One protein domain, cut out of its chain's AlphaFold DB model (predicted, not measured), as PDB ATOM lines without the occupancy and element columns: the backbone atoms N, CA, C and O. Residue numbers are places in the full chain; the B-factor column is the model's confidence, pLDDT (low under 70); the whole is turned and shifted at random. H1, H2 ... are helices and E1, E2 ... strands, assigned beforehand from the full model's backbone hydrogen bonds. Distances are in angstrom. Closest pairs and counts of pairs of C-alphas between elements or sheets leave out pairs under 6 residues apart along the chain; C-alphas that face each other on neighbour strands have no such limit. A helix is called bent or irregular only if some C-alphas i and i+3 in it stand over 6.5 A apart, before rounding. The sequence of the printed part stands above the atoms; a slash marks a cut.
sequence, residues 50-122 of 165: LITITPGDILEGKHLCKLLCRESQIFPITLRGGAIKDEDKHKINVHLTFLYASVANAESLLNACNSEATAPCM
ATOM      1  N   LEU A  50      10.558  30.518 -14.778       73.00
ATOM      2  CA  LEU A  50       9.560  29.753 -14.033       73.00
ATOM      3  C   LEU A  50       8.803  28.893 -15.045       73.00
ATOM      4  O   LEU A  50       8.284  29.406 -16.039       73.00
ATOM      5  N   ILE A  51       8.778  27.588 -14.807       84.19
ATOM      6  CA  ILE A  51       8.016  26.673 -15.646       84.19
ATOM      7  C   ILE A  51       6.542  26.939 -15.343       84.19
ATOM      8  O   ILE A  51       6.093  26.722 -14.216       84.19
ATOM      9  N   THR A  52       5.802  27.436 -16.333       88.50
ATOM     10  CA  THR A  52       4.355  27.622 -16.208       88.50
ATOM     11  C   THR A  52       3.676  26.277 -16.393       88.50
ATOM     12  O   THR A  52       3.724  25.705 -17.479       88.50
ATOM     13  N   ILE A  53       3.037  25.782 -15.340       89.56
ATOM     14  CA  ILE A  53       2.333  24.502 -15.342       89.56
ATOM     15  C   ILE A  53       0.857  24.739 -15.646       89.56
ATOM     16  O   ILE A  53       0.198  25.594 -15.043       89.56
ATOM     17  N   THR A  54       0.323  23.955 -16.573       92.00
ATOM     18  CA  THR A  54      -1.089  23.956 -16.945       92.00
ATOM     19  C   THR A  54      -1.772  22.655 -16.511       92.00
ATOM     20  O   THR A  54      -1.115  21.636 -16.287       92.00
ATOM     21  N   PRO A  55      -3.113  22.635 -16.416       90.62
ATOM     22  CA  PRO A  55      -3.859  21.395 -16.207       90.62
ATOM     23  C   PRO A  55      -3.580  20.305 -17.256       90.62
ATOM     24  O   PRO A  55      -3.664  19.122 -16.932       90.62
ATOM     25  N   GLY A  56      -3.229  20.684 -18.492       89.38
ATOM     26  CA  GLY A  56      -2.859  19.732 -19.546       89.38
ATOM     27  C   GLY A  56      -1.575  18.971 -19.212       89.38
ATOM     28  O   GLY A  56      -1.529  17.749 -19.344       89.38
ATOM     29  N   ASP A  57      -0.587  19.666 -18.645       88.81
ATOM     30  CA  ASP A  57       0.691  19.067 -18.242       88.81
ATOM     31  C   ASP A  57       0.526  18.043 -17.109       88.81
ATOM     32  O   ASP A  57       1.300  17.091 -17.008       88.81
ATOM     33  N   ILE A  58      -0.494  18.200 -16.256       90.00
ATOM     34  CA  ILE A  58      -0.844  17.210 -15.221       90.00
ATOM     35  C   ILE A  58      -1.430  15.946 -15.856       90.00
ATOM     36  O   ILE A  58      -1.097  14.834 -15.440       90.00
ATOM     37  N   LEU A  59      -2.311  16.109 -16.844       90.00
ATOM     38  CA  LEU A  59      -2.989  14.991 -17.491       90.00
ATOM     39  C   LEU A  59      -2.004  14.130 -18.293       90.00
ATOM     40  O   LEU A  59      -2.028  12.901 -18.197       90.00
ATOM     41  N   GLU A  60      -1.124  14.777 -19.055       86.56
ATOM     42  CA  GLU A  60      -0.137  14.112 -19.910       86.56
ATOM     43  C   GLU A  60       1.106  13.673 -19.113       86.56
ATOM     44  O   GLU A  60       1.644  12.573 -19.297       86.56
ATOM     45  N   GLY A  61       1.544  14.502 -18.163       83.88
ATOM     46  CA  GLY A  61       2.754  14.310 -17.376       83.88
ATOM     47  C   GLY A  61       2.538  13.454 -16.130       83.88
ATOM     48  O   GLY A  61       2.327  13.967 -15.030       83.88
ATOM     49  N   LYS A  62       2.729  12.133 -16.249       83.00
ATOM     50  CA  LYS A  62       2.642  11.191 -15.106       83.00
ATOM     51  C   LYS A  62       3.492  11.610 -13.897       83.00
ATOM     52  O   LYS A  62       3.082  11.384 -12.759       83.00
ATOM     53  N   HIS A  63       4.672  12.185 -14.133       88.38
ATOM     54  CA  HIS A  63       5.581  12.631 -13.073       88.38
ATOM     55  C   HIS A  63       5.141  13.955 -12.446       88.38
ATOM     56  O   HIS A  63       5.145  14.061 -11.222       88.38
ATOM     57  N   LEU A  64       4.689  14.915 -13.258       89.81
ATOM     58  CA  LEU A  64       4.162  16.196 -12.779       89.81
ATOM     59  C   LEU A  64       2.900  15.993 -11.940       89.81
ATOM     60  O   LEU A  64       2.810  16.532 -10.843       89.81
ATOM     61  N   CYS A  65       1.985  15.128 -12.388       92.31
ATOM     62  CA  CYS A  65       0.809  14.741 -11.610       92.31
ATOM     63  C   CYS A  65       1.198  14.193 -10.232       92.31
ATOM     64  O   CYS A  65       0.665  14.628  -9.213       92.31
ATOM     65  N   LYS A  66       2.144  13.242 -10.174       90.56
ATOM     66  CA  LYS A  66       2.591  12.670  -8.896       90.56
ATOM     67  C   LYS A  66       3.212  13.737  -7.998       90.56
ATOM     68  O   LYS A  66       2.817  13.838  -6.844       90.56
ATOM     69  N   LEU A  67       4.127  14.537  -8.534       90.69
ATOM     70  CA  LEU A  67       4.846  15.546  -7.764       90.69
ATOM     71  C   LEU A  67       3.901  16.624  -7.211       90.69
ATOM     72  O   LEU A  67       3.933  16.910  -6.020       90.69
ATOM     73  N   LEU A  68       3.012  17.164  -8.049       92.06
ATOM     74  CA  LEU A  68       2.121  18.270  -7.679       92.06
ATOM     75  C   LEU A  68       0.883  17.821  -6.907       92.06
ATOM     76  O   LEU A  68       0.496  18.460  -5.928       92.06
ATOM     77  N   CYS A  69       0.223  16.750  -7.348       92.94
ATOM     78  CA  CYS A  69      -1.065  16.353  -6.783       92.94
ATOM     79  C   CYS A  69      -0.906  15.325  -5.655       92.94
ATOM     80  O   CYS A  69      -1.599  15.413  -4.646       92.94
ATOM     81  N   ARG A  70       0.003  14.348  -5.792       89.44
ATOM     82  CA  ARG A  70       0.137  13.255  -4.811       89.44
ATOM     83  C   ARG A  70       1.129  13.572  -3.694       89.44
ATOM     84  O   ARG A  70       0.797  13.378  -2.527       89.44
ATOM     85  N   GLU A  71       2.327  14.042  -4.034       88.50
ATOM     86  CA  GLU A  71       3.396  14.280  -3.053       88.50
ATOM     87  C   GLU A  71       3.203  15.575  -2.255       88.50
ATOM     88  O   GLU A  71       3.701  15.679  -1.137       88.50
ATOM     89  N   SER A  72       2.425  16.536  -2.764       87.88
ATOM     90  CA  SER A  72       2.160  17.797  -2.055       87.88
ATOM     91  C   SER A  72       1.417  17.618  -0.729       87.88
ATOM     92  O   SER A  72       1.468  18.499   0.122       87.88
ATOM     93  N   GLN A  73       0.716  16.492  -0.538       84.75
ATOM     94  CA  GLN A  73      -0.147  16.209   0.621       84.75
ATOM     95  C   GLN A  73      -1.276  17.231   0.851       84.75
ATOM     96  O   GLN A  73      -1.988  17.136   1.848       84.75
ATOM     97  N   ILE A  74      -1.460  18.185  -0.067       88.06
ATOM     98  CA  ILE A  74      -2.550  19.169  -0.033       88.06
ATOM     99  C   ILE A  74      -3.874  18.489  -0.411       88.06
ATOM    100  O   ILE A  74      -4.935  18.899   0.048       88.06
ATOM    101  N   PHE A  75      -3.807  17.432  -1.222       86.12
ATOM    102  CA  PHE A  75      -4.965  16.743  -1.780       86.12
ATOM    103  C   PHE A  75      -5.303  15.429  -1.053       86.12
ATOM    104  O   PHE A  75      -4.403  14.759  -0.534       86.12
ATOM    105  N   PRO A  76      -6.580  14.996  -1.093       85.50
ATOM    106  CA  PRO A  76      -7.726  15.683  -1.706       85.50
ATOM    107  C   PRO A  76      -8.188  16.898  -0.888       85.50
ATOM    108  O   PRO A  76      -8.175  16.867   0.342       85.50
ATOM    109  N   ILE A  77      -8.621  17.959  -1.575       88.94
ATOM    110  CA  ILE A  77      -9.163  19.160  -0.922       88.94
ATOM    111  C   ILE A  77     -10.681  19.047  -0.770       88.94
ATOM    112  O   ILE A  77     -11.383  18.506  -1.628       88.94
ATOM    113  N   THR A  78     -11.208  19.579   0.334       86.81
ATOM    114  CA  THR A  78     -12.651  19.575   0.604       86.81
ATOM    115  C   THR A  78     -13.309  20.810  -0.001       86.81
ATOM    116  O   THR A  78     -13.173  21.923   0.504       86.81
ATOM    117  N   LEU A  79     -14.063  20.609  -1.083       87.31
ATOM    118  CA  LEU A  79     -14.832  21.670  -1.734       87.31
ATOM    119  C   LEU A  79     -16.112  21.942  -0.936       87.31
ATOM    120  O   LEU A  79     -17.101  21.213  -1.045       87.31
ATOM    121  N   ARG A  80     -16.117  22.990  -0.107       78.38
ATOM    122  CA  ARG A  80     -17.320  23.392   0.638       78.38
ATOM    123  C   ARG A  80     -18.159  24.309  -0.249       78.38
ATOM    124  O   ARG A  80     -17.762  25.434  -0.520       78.38
ATOM    125  N   GLY A  81     -19.307  23.818  -0.714       82.81
ATOM    126  CA  GLY A  81     -20.157  24.566  -1.651       82.81
ATOM    127  C   GLY A  81     -19.566  24.674  -3.061       82.81
ATOM    128  O   GLY A  81     -19.862  25.625  -3.771       82.81
ATOM    129  N   GLY A  82     -18.695  23.735  -3.449       84.81
ATOM    130  CA  GLY A  82     -18.052  23.728  -4.768       84.81
ATOM    131  C   GLY A  82     -16.922  24.748  -4.939       84.81
ATOM    132  O   GLY A  82     -16.260  24.732  -5.969       84.81
ATOM    133  N   ALA A  83     -16.669  25.596  -3.938       91.69
ATOM    134  CA  ALA A  83     -15.607  26.589  -3.977       91.69
ATOM    135  C   ALA A  83     -14.320  26.075  -3.314       91.69
ATOM    136  O   ALA A  83     -14.347  25.380  -2.292       91.69
ATOM    137  N   ILE A  84     -13.189  26.464  -3.897       93.19
ATOM    138  CA  ILE A  84     -11.857  26.277  -3.326       93.19
ATOM    139  C   ILE A  84     -11.598  27.402  -2.325       93.19
ATOM    140  O   ILE A  84     -11.803  28.574  -2.644       93.19
ATOM    141  N   LYS A  85     -11.108  27.052  -1.135       93.19
ATOM    142  CA  LYS A  85     -10.760  28.039  -0.112       93.19
ATOM    143  C   LYS A  85      -9.442  28.745  -0.424       93.19
ATOM    144  O   LYS A  85      -8.529  28.154  -1.007       93.19
ATOM    145  N   ASP A  86      -9.305  29.981   0.041       94.25
ATOM    146  CA  ASP A  86      -8.085  30.766  -0.159       94.25
ATOM    147  C   ASP A  86      -6.869  30.158   0.555       94.25
ATOM    148  O   ASP A  86      -5.749  30.263   0.050       94.25
ATOM    149  N   GLU A  87      -7.064  29.438   1.669       93.31
ATOM    150  CA  GLU A  87      -5.959  28.745   2.339       93.31
ATOM    151  C   GLU A  87      -5.344  27.657   1.448       93.31
ATOM    152  O   GLU A  87      -4.123  27.487   1.423       93.31
ATOM    153  N   ASP A  88      -6.170  26.938   0.688       94.00
ATOM    154  CA  ASP A  88      -5.706  25.882  -0.215       94.00
ATOM    155  C   ASP A  88      -5.001  26.483  -1.443       94.00
ATOM    156  O   ASP A  88      -3.960  25.970  -1.868       94.00
ATOM    157  N   LYS A  89      -5.488  27.632  -1.944       94.44
ATOM    158  CA  LYS A  89      -4.798  28.439  -2.971       94.44
ATOM    159  C   LYS A  89      -3.420  28.903  -2.493       94.44
ATOM    160  O   LYS A  89      -2.447  28.840  -3.243       94.44
ATOM    161  N   HIS A  90      -3.308  29.334  -1.238       94.62
ATOM    162  CA  HIS A  90      -2.027  29.767  -0.687       94.62
ATOM    163  C   HIS A  90      -1.042  28.600  -0.539       94.62
ATOM    164  O   HIS A  90       0.108  28.708  -0.964       94.62
ATOM    165  N   LYS A  91      -1.497  27.452  -0.016       93.31
ATOM    166  CA  LYS A  91      -0.658  26.249   0.127       93.31
ATOM    167  C   LYS A  91      -0.084  25.774  -1.205       93.31
ATOM    168  O   LYS A  91       1.105  25.466  -1.268       93.31
ATOM    169  N   ILE A  92      -0.898  25.735  -2.266       93.38
ATOM    170  CA  ILE A  92      -0.406  25.291  -3.574       93.38
ATOM    171  C   ILE A  92       0.583  26.294  -4.173       93.38
ATOM    172  O   ILE A  92       1.586  25.875  -4.737       93.38
ATOM    173  N   ASN A  93       0.378  27.600  -3.981       92.38
ATOM    174  CA  ASN A  93       1.328  28.617  -4.444       92.38
ATOM    175  C   ASN A  93       2.683  28.506  -3.734       92.38
ATOM    176  O   ASN A  93       3.727  28.598  -4.381       92.38
ATOM    177  N   VAL A  94       2.681  28.250  -2.423       91.00
ATOM    178  CA  VAL A  94       3.915  27.980  -1.669       91.00
ATOM    179  C   VAL A  94       4.604  26.729  -2.218       91.00
ATOM    180  O   VAL A  94       5.799  26.761  -2.500       91.00
ATOM    181  N   HIS A  95       3.852  25.650  -2.445       90.31
ATOM    182  CA  HIS A  95       4.395  24.414  -3.008       90.31
ATOM    183  C   HIS A  95       4.993  24.612  -4.413       90.31
ATOM    184  O   HIS A  95       6.098  24.149  -4.683       90.31
ATOM    185  N   LEU A  96       4.314  25.355  -5.287       89.69
ATOM    186  CA  LEU A  96       4.807  25.703  -6.623       89.69
ATOM    187  C   LEU A  96       6.080  26.553  -6.569       89.69
ATOM    188  O   LEU A  96       7.008  26.313  -7.337       89.69
ATOM    189  N   THR A  97       6.160  27.482  -5.612       88.56
ATOM    190  CA  THR A  97       7.365  28.291  -5.379       88.56
ATOM    191  C   THR A  97       8.562  27.407  -5.025       88.56
ATOM    192  O   THR A  97       9.642  27.600  -5.578       88.56
ATOM    193  N   PHE A  98       8.373  26.392  -4.174       87.88
ATOM    194  CA  PHE A  98       9.423  25.410  -3.869       87.88
ATOM    195  C   PHE A  98       9.877  24.609  -5.095       87.88
ATOM    196  O   PHE A  98      11.039  24.219  -5.179       87.88
ATOM    197  N   LEU A  99       8.977  24.376  -6.050       86.94
ATOM    198  CA  LEU A  99       9.271  23.682  -7.303       86.94
ATOM    199  C   LEU A  99       9.811  24.607  -8.406       86.94
ATOM    200  O   LEU A  99      10.027  24.137  -9.521       86.94
ATOM    201  N   TYR A 100      10.022  25.899  -8.121       87.81
ATOM    202  CA  TYR A 100      10.368  26.920  -9.120       87.81
ATOM    203  C   TYR A 100       9.395  26.941 -10.317       87.81
ATOM    204  O   TYR A 100       9.780  27.180 -11.465       87.81
ATOM    205  N   ALA A 101       8.118  26.690 -10.035       88.81
ATOM    206  CA  ALA A 101       7.038  26.641 -11.006       88.81
ATOM    207  C   ALA A 101       6.019  27.756 -10.747       88.81
ATOM    208  O   ALA A 101       5.832  28.206  -9.616       88.81
ATOM    209  N   SER A 102       5.333  28.195 -11.799       90.94
ATOM    210  CA  SER A 102       4.178  29.093 -11.710       90.94
ATOM    211  C   SER A 102       2.956  28.436 -12.324       90.94
ATOM    212  O   SER A 102       3.043  27.479 -13.091       90.94
ATOM    213  N   VAL A 103       1.787  28.977 -12.004       90.62
ATOM    214  CA  VAL A 103       0.530  28.621 -12.656       90.62
ATOM    215  C   VAL A 103      -0.201  29.893 -13.033       90.62
ATOM    216  O   VAL A 103      -0.211  30.858 -12.271       90.62
ATOM    217  N   ALA A 104      -0.835  29.893 -14.203       88.12
ATOM    218  CA  ALA A 104      -1.660  31.022 -14.626       88.12
ATOM    219  C   ALA A 104      -2.907  31.167 -13.737       88.12
ATOM    220  O   ALA A 104      -3.382  32.272 -13.490       88.12
ATOM    221  N   ASN A 105      -3.437  30.041 -13.246       92.25
ATOM    222  CA  ASN A 105      -4.598  30.007 -12.373       92.25
ATOM    223  C   ASN A 105      -4.473  28.847 -11.370       92.25
ATOM    224  O   ASN A 105      -4.553  27.676 -11.737       92.25
ATOM    225  N   ALA A 106      -4.277  29.171 -10.091       92.88
ATOM    226  CA  ALA A 106      -4.165  28.171  -9.029       92.88
ATOM    227  C   ALA A 106      -5.460  27.362  -8.844       92.88
ATOM    228  O   ALA A 106      -5.414  26.190  -8.480       92.88
ATOM    229  N   GLU A 107      -6.617  27.960  -9.128       94.38
ATOM    230  CA  GLU A 107      -7.916  27.308  -8.981       94.38
ATOM    231  C   GLU A 107      -8.120  26.199 -10.016       94.38
ATOM    232  O   GLU A 107      -8.577  25.109  -9.675       94.38
ATOM    233  N   SER A 108      -7.716  26.432 -11.270       93.81
ATOM    234  CA  SER A 108      -7.794  25.398 -12.308       93.81
ATOM    235  C   SER A 108      -6.851  24.233 -12.011       93.81
ATOM    236  O   SER A 108      -7.229  23.080 -12.219       93.81
ATOM    237  N   LEU A 109      -5.666  24.513 -11.459       94.00
ATOM    238  CA  LEU A 109      -4.711  23.490 -11.035       94.00
ATOM    239  C   LEU A 109      -5.259  22.640  -9.883       94.00
ATOM    240  O   LEU A 109      -5.219  21.414  -9.941       94.00
ATOM    241  N   LEU A 110      -5.796  23.290  -8.848       94.88
ATOM    242  CA  LEU A 110      -6.392  22.611  -7.699       94.88
ATOM    243  C   LEU A 110      -7.576  21.738  -8.136       94.88
ATOM    244  O   LEU A 110      -7.649  20.576  -7.742       94.88
ATOM    245  N   ASN A 111      -8.448  22.244  -9.011       94.38
ATOM    246  CA  ASN A 111      -9.542  21.453  -9.579       94.38
ATOM    247  C   ASN A 111      -9.031  20.261 -10.404       94.38
ATOM    248  O   ASN A 111      -9.558  19.154 -10.276       94.38
ATOM    249  N   ALA A 112      -7.977  20.457 -11.203       94.62
ATOM    250  CA  ALA A 112      -7.380  19.393 -12.004       94.62
ATOM    251  C   ALA A 112      -6.758  18.290 -11.132       94.62
ATOM    252  O   ALA A 112      -6.962  17.107 -11.400       94.62
ATOM    253  N   CYS A 113      -6.057  18.657 -10.059       94.19
ATOM    254  CA  CYS A 113      -5.501  17.700  -9.103       94.19
ATOM    255  C   CYS A 113      -6.571  17.008  -8.243       94.19
ATOM    256  O   CYS A 113      -6.352  15.883  -7.799       94.19
ATOM    257  N   ASN A 114      -7.723  17.642  -8.004       93.50
ATOM    258  CA  ASN A 114      -8.785  17.063  -7.178       93.50
ATOM    259  C   ASN A 114      -9.693  16.078  -7.943       93.50
ATOM    260  O   ASN A 114     -10.468  15.353  -7.323       93.50
ATOM    261  N   SER A 115      -9.615  16.041  -9.276       90.94
ATOM    262  CA  SER A 115     -10.428  15.165 -10.124       90.94
ATOM    263  C   SER A 115      -9.630  13.967 -10.647       90.94
ATOM    264  O   SER A 115      -8.555  14.106 -11.227       90.94
ATOM    265  N   GLU A 116     -10.193  12.762 -10.500       89.88
ATOM    266  CA  GLU A 116      -9.590  11.514 -10.996       89.88
ATOM    267  C   GLU A 116      -9.460  11.469 -12.530       89.88
ATOM    268  O   GLU A 116      -8.642  10.706 -13.057       89.88
ATOM    269  N   ALA A 117     -10.278  12.250 -13.245       91.19
ATOM    270  CA  ALA A 117     -10.266  12.310 -14.703       91.19
ATOM    271  C   ALA A 117      -9.065  13.112 -15.226       91.19
ATOM    272  O   ALA A 117      -8.430  12.709 -16.198       91.19
ATOM    273  N   THR A 118      -8.742  14.220 -14.559       91.88
ATOM    274  CA  THR A 118      -7.660  15.145 -14.926       91.88
ATOM    275  C   THR A 118      -6.329  14.794 -14.266       91.88
ATOM    276  O   THR A 118      -5.283  15.049 -14.852       91.88
ATOM    277  N   ALA A 119      -6.350  14.149 -13.096       93.25
ATOM    278  CA  ALA A 119      -5.165  13.663 -12.394       93.25
ATOM    279  C   ALA A 119      -5.231  12.137 -12.193       93.25
ATOM    280  O   ALA A 119      -5.545  11.651 -11.099       93.25
ATOM    281  N   PRO A 120      -4.870  11.331 -13.213       90.50
ATOM    282  CA  PRO A 120      -4.904   9.870 -13.118       90.50
ATOM    283  C   PRO A 120      -4.053   9.306 -11.973       90.50
ATOM    284  O   PRO A 120      -4.332   8.217 -11.467       90.50
ATOM    285  N   CYS A 121      -3.021  10.041 -11.542       90.69
ATOM    286  CA  CYS A 121      -2.171   9.660 -10.416       90.69
ATOM    287  C   CYS A 121      -2.921   9.621  -9.069       90.69
ATOM    288  O   CYS A 121      -2.493   8.903  -8.163       90.69
ATOM    289  N   MET A 122      -4.052  10.324  -8.945       90.75
ATOM    290  CA  MET A 122      -4.840  10.410  -7.713       90.75
ATOM    291  C   MET A 122      -5.807   9.240  -7.515       90.75
ATOM    292  O   MET A 122      -6.284   9.036  -6.402       90.75
TER     293      MET A 122
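AT A GLANCE: This is residues 50 to 122 of the 165 residues of an uncharacterized protein of Thelohanellus kitauei (UniProt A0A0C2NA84). Three helices pack round a fourth, H4, which stands in the middle: H1 and H2 make a corner on one part of it, and H3, the longest, crosses its other part about at a right angle. A small pair of parallel strands, E1 and E2, lies at one end of the body, with E2 next to H3, while the long link between H2 and H3 reaches to Gly 81 at the other end. The printed part has 73 residues, with four named helices and two named strands in the order E1, H1, H2, H3, E2, H4, and its class is mostly helix. It is compact, with a radius of gyration of the C-alphas of 11.0 A, and rounded, spanning 30 by 24 by 20 A.

HOW THE PARTS SIT: E1, residues 51 to 53, and E2, residues 101 to 103, are parallel neighbours at 41 degrees; N 53 and O 102 are 2.8 A apart and N 102 and O 51 are 2.9 A apart, both within hydrogen-bond range. H1, residues 55 to 60, and H2, residues 62 to 70, touch only at the corner by their link, with the closest C-alphas, those of Ile 58 and Cys 65, 4.7 A apart. With H3, residues 86 to 98, between the strands too, E1, H1 H2 H3, E2 form a strand-helix-strand unit, two parallel neighbour strands with helices between them along the chain. The closest C-alphas of H3 and E2, those of Leu 96 and Ser 102, are 6.1 A apart. H4, residues 106 to 114, is the hub and touches the three other helices. It touches H1 at a steep tilt of 37 degrees, only just past shallow, the same way, closest at the C-alphas of Pro 55 and Leu 109, 5.6 A. It touches H2 about perpendicular, at 80 degrees, closest at the C-alphas of Cys 69 and Cys 113, 5.2 A. H3 touches H4 with residues 89 to 93 alone, about perpendicular at 89 degrees, closest at the C-alphas of Lys 89 and Ala 106, 6.1 A. H1 and H3 are apart. In H1, H2, H3 and H4 every O i to N i+4 pair is within hydrogen-bond range.

IN THESE COORDINATES: E1 begins at C-alpha 51, (8.016, 26.673, -15.646), and is 6.1 A long; H1 is 9.0 A and H2 10.8 A. H2 is neither bent nor irregular, but only just: C-alphas 67 and 70 are 6.0 A apart. H3 is 18.7 A, from C-alpha 86 at (-8.085, 30.766, -0.159), E2 7.0 A, and H4 12.2 A, ending at C-alpha 114, (-8.785, 17.063, -7.178).

THE WHOLE: The two C-alphas farthest apart, those of Leu 50 and Gly 81, are 32.6 A apart. The link from H2 to H3, residues 71 to 85, is long; the other links between named elements are tight. The printed part has no cut, its mean pLDDT is 89.9, and no printed residue is under 70.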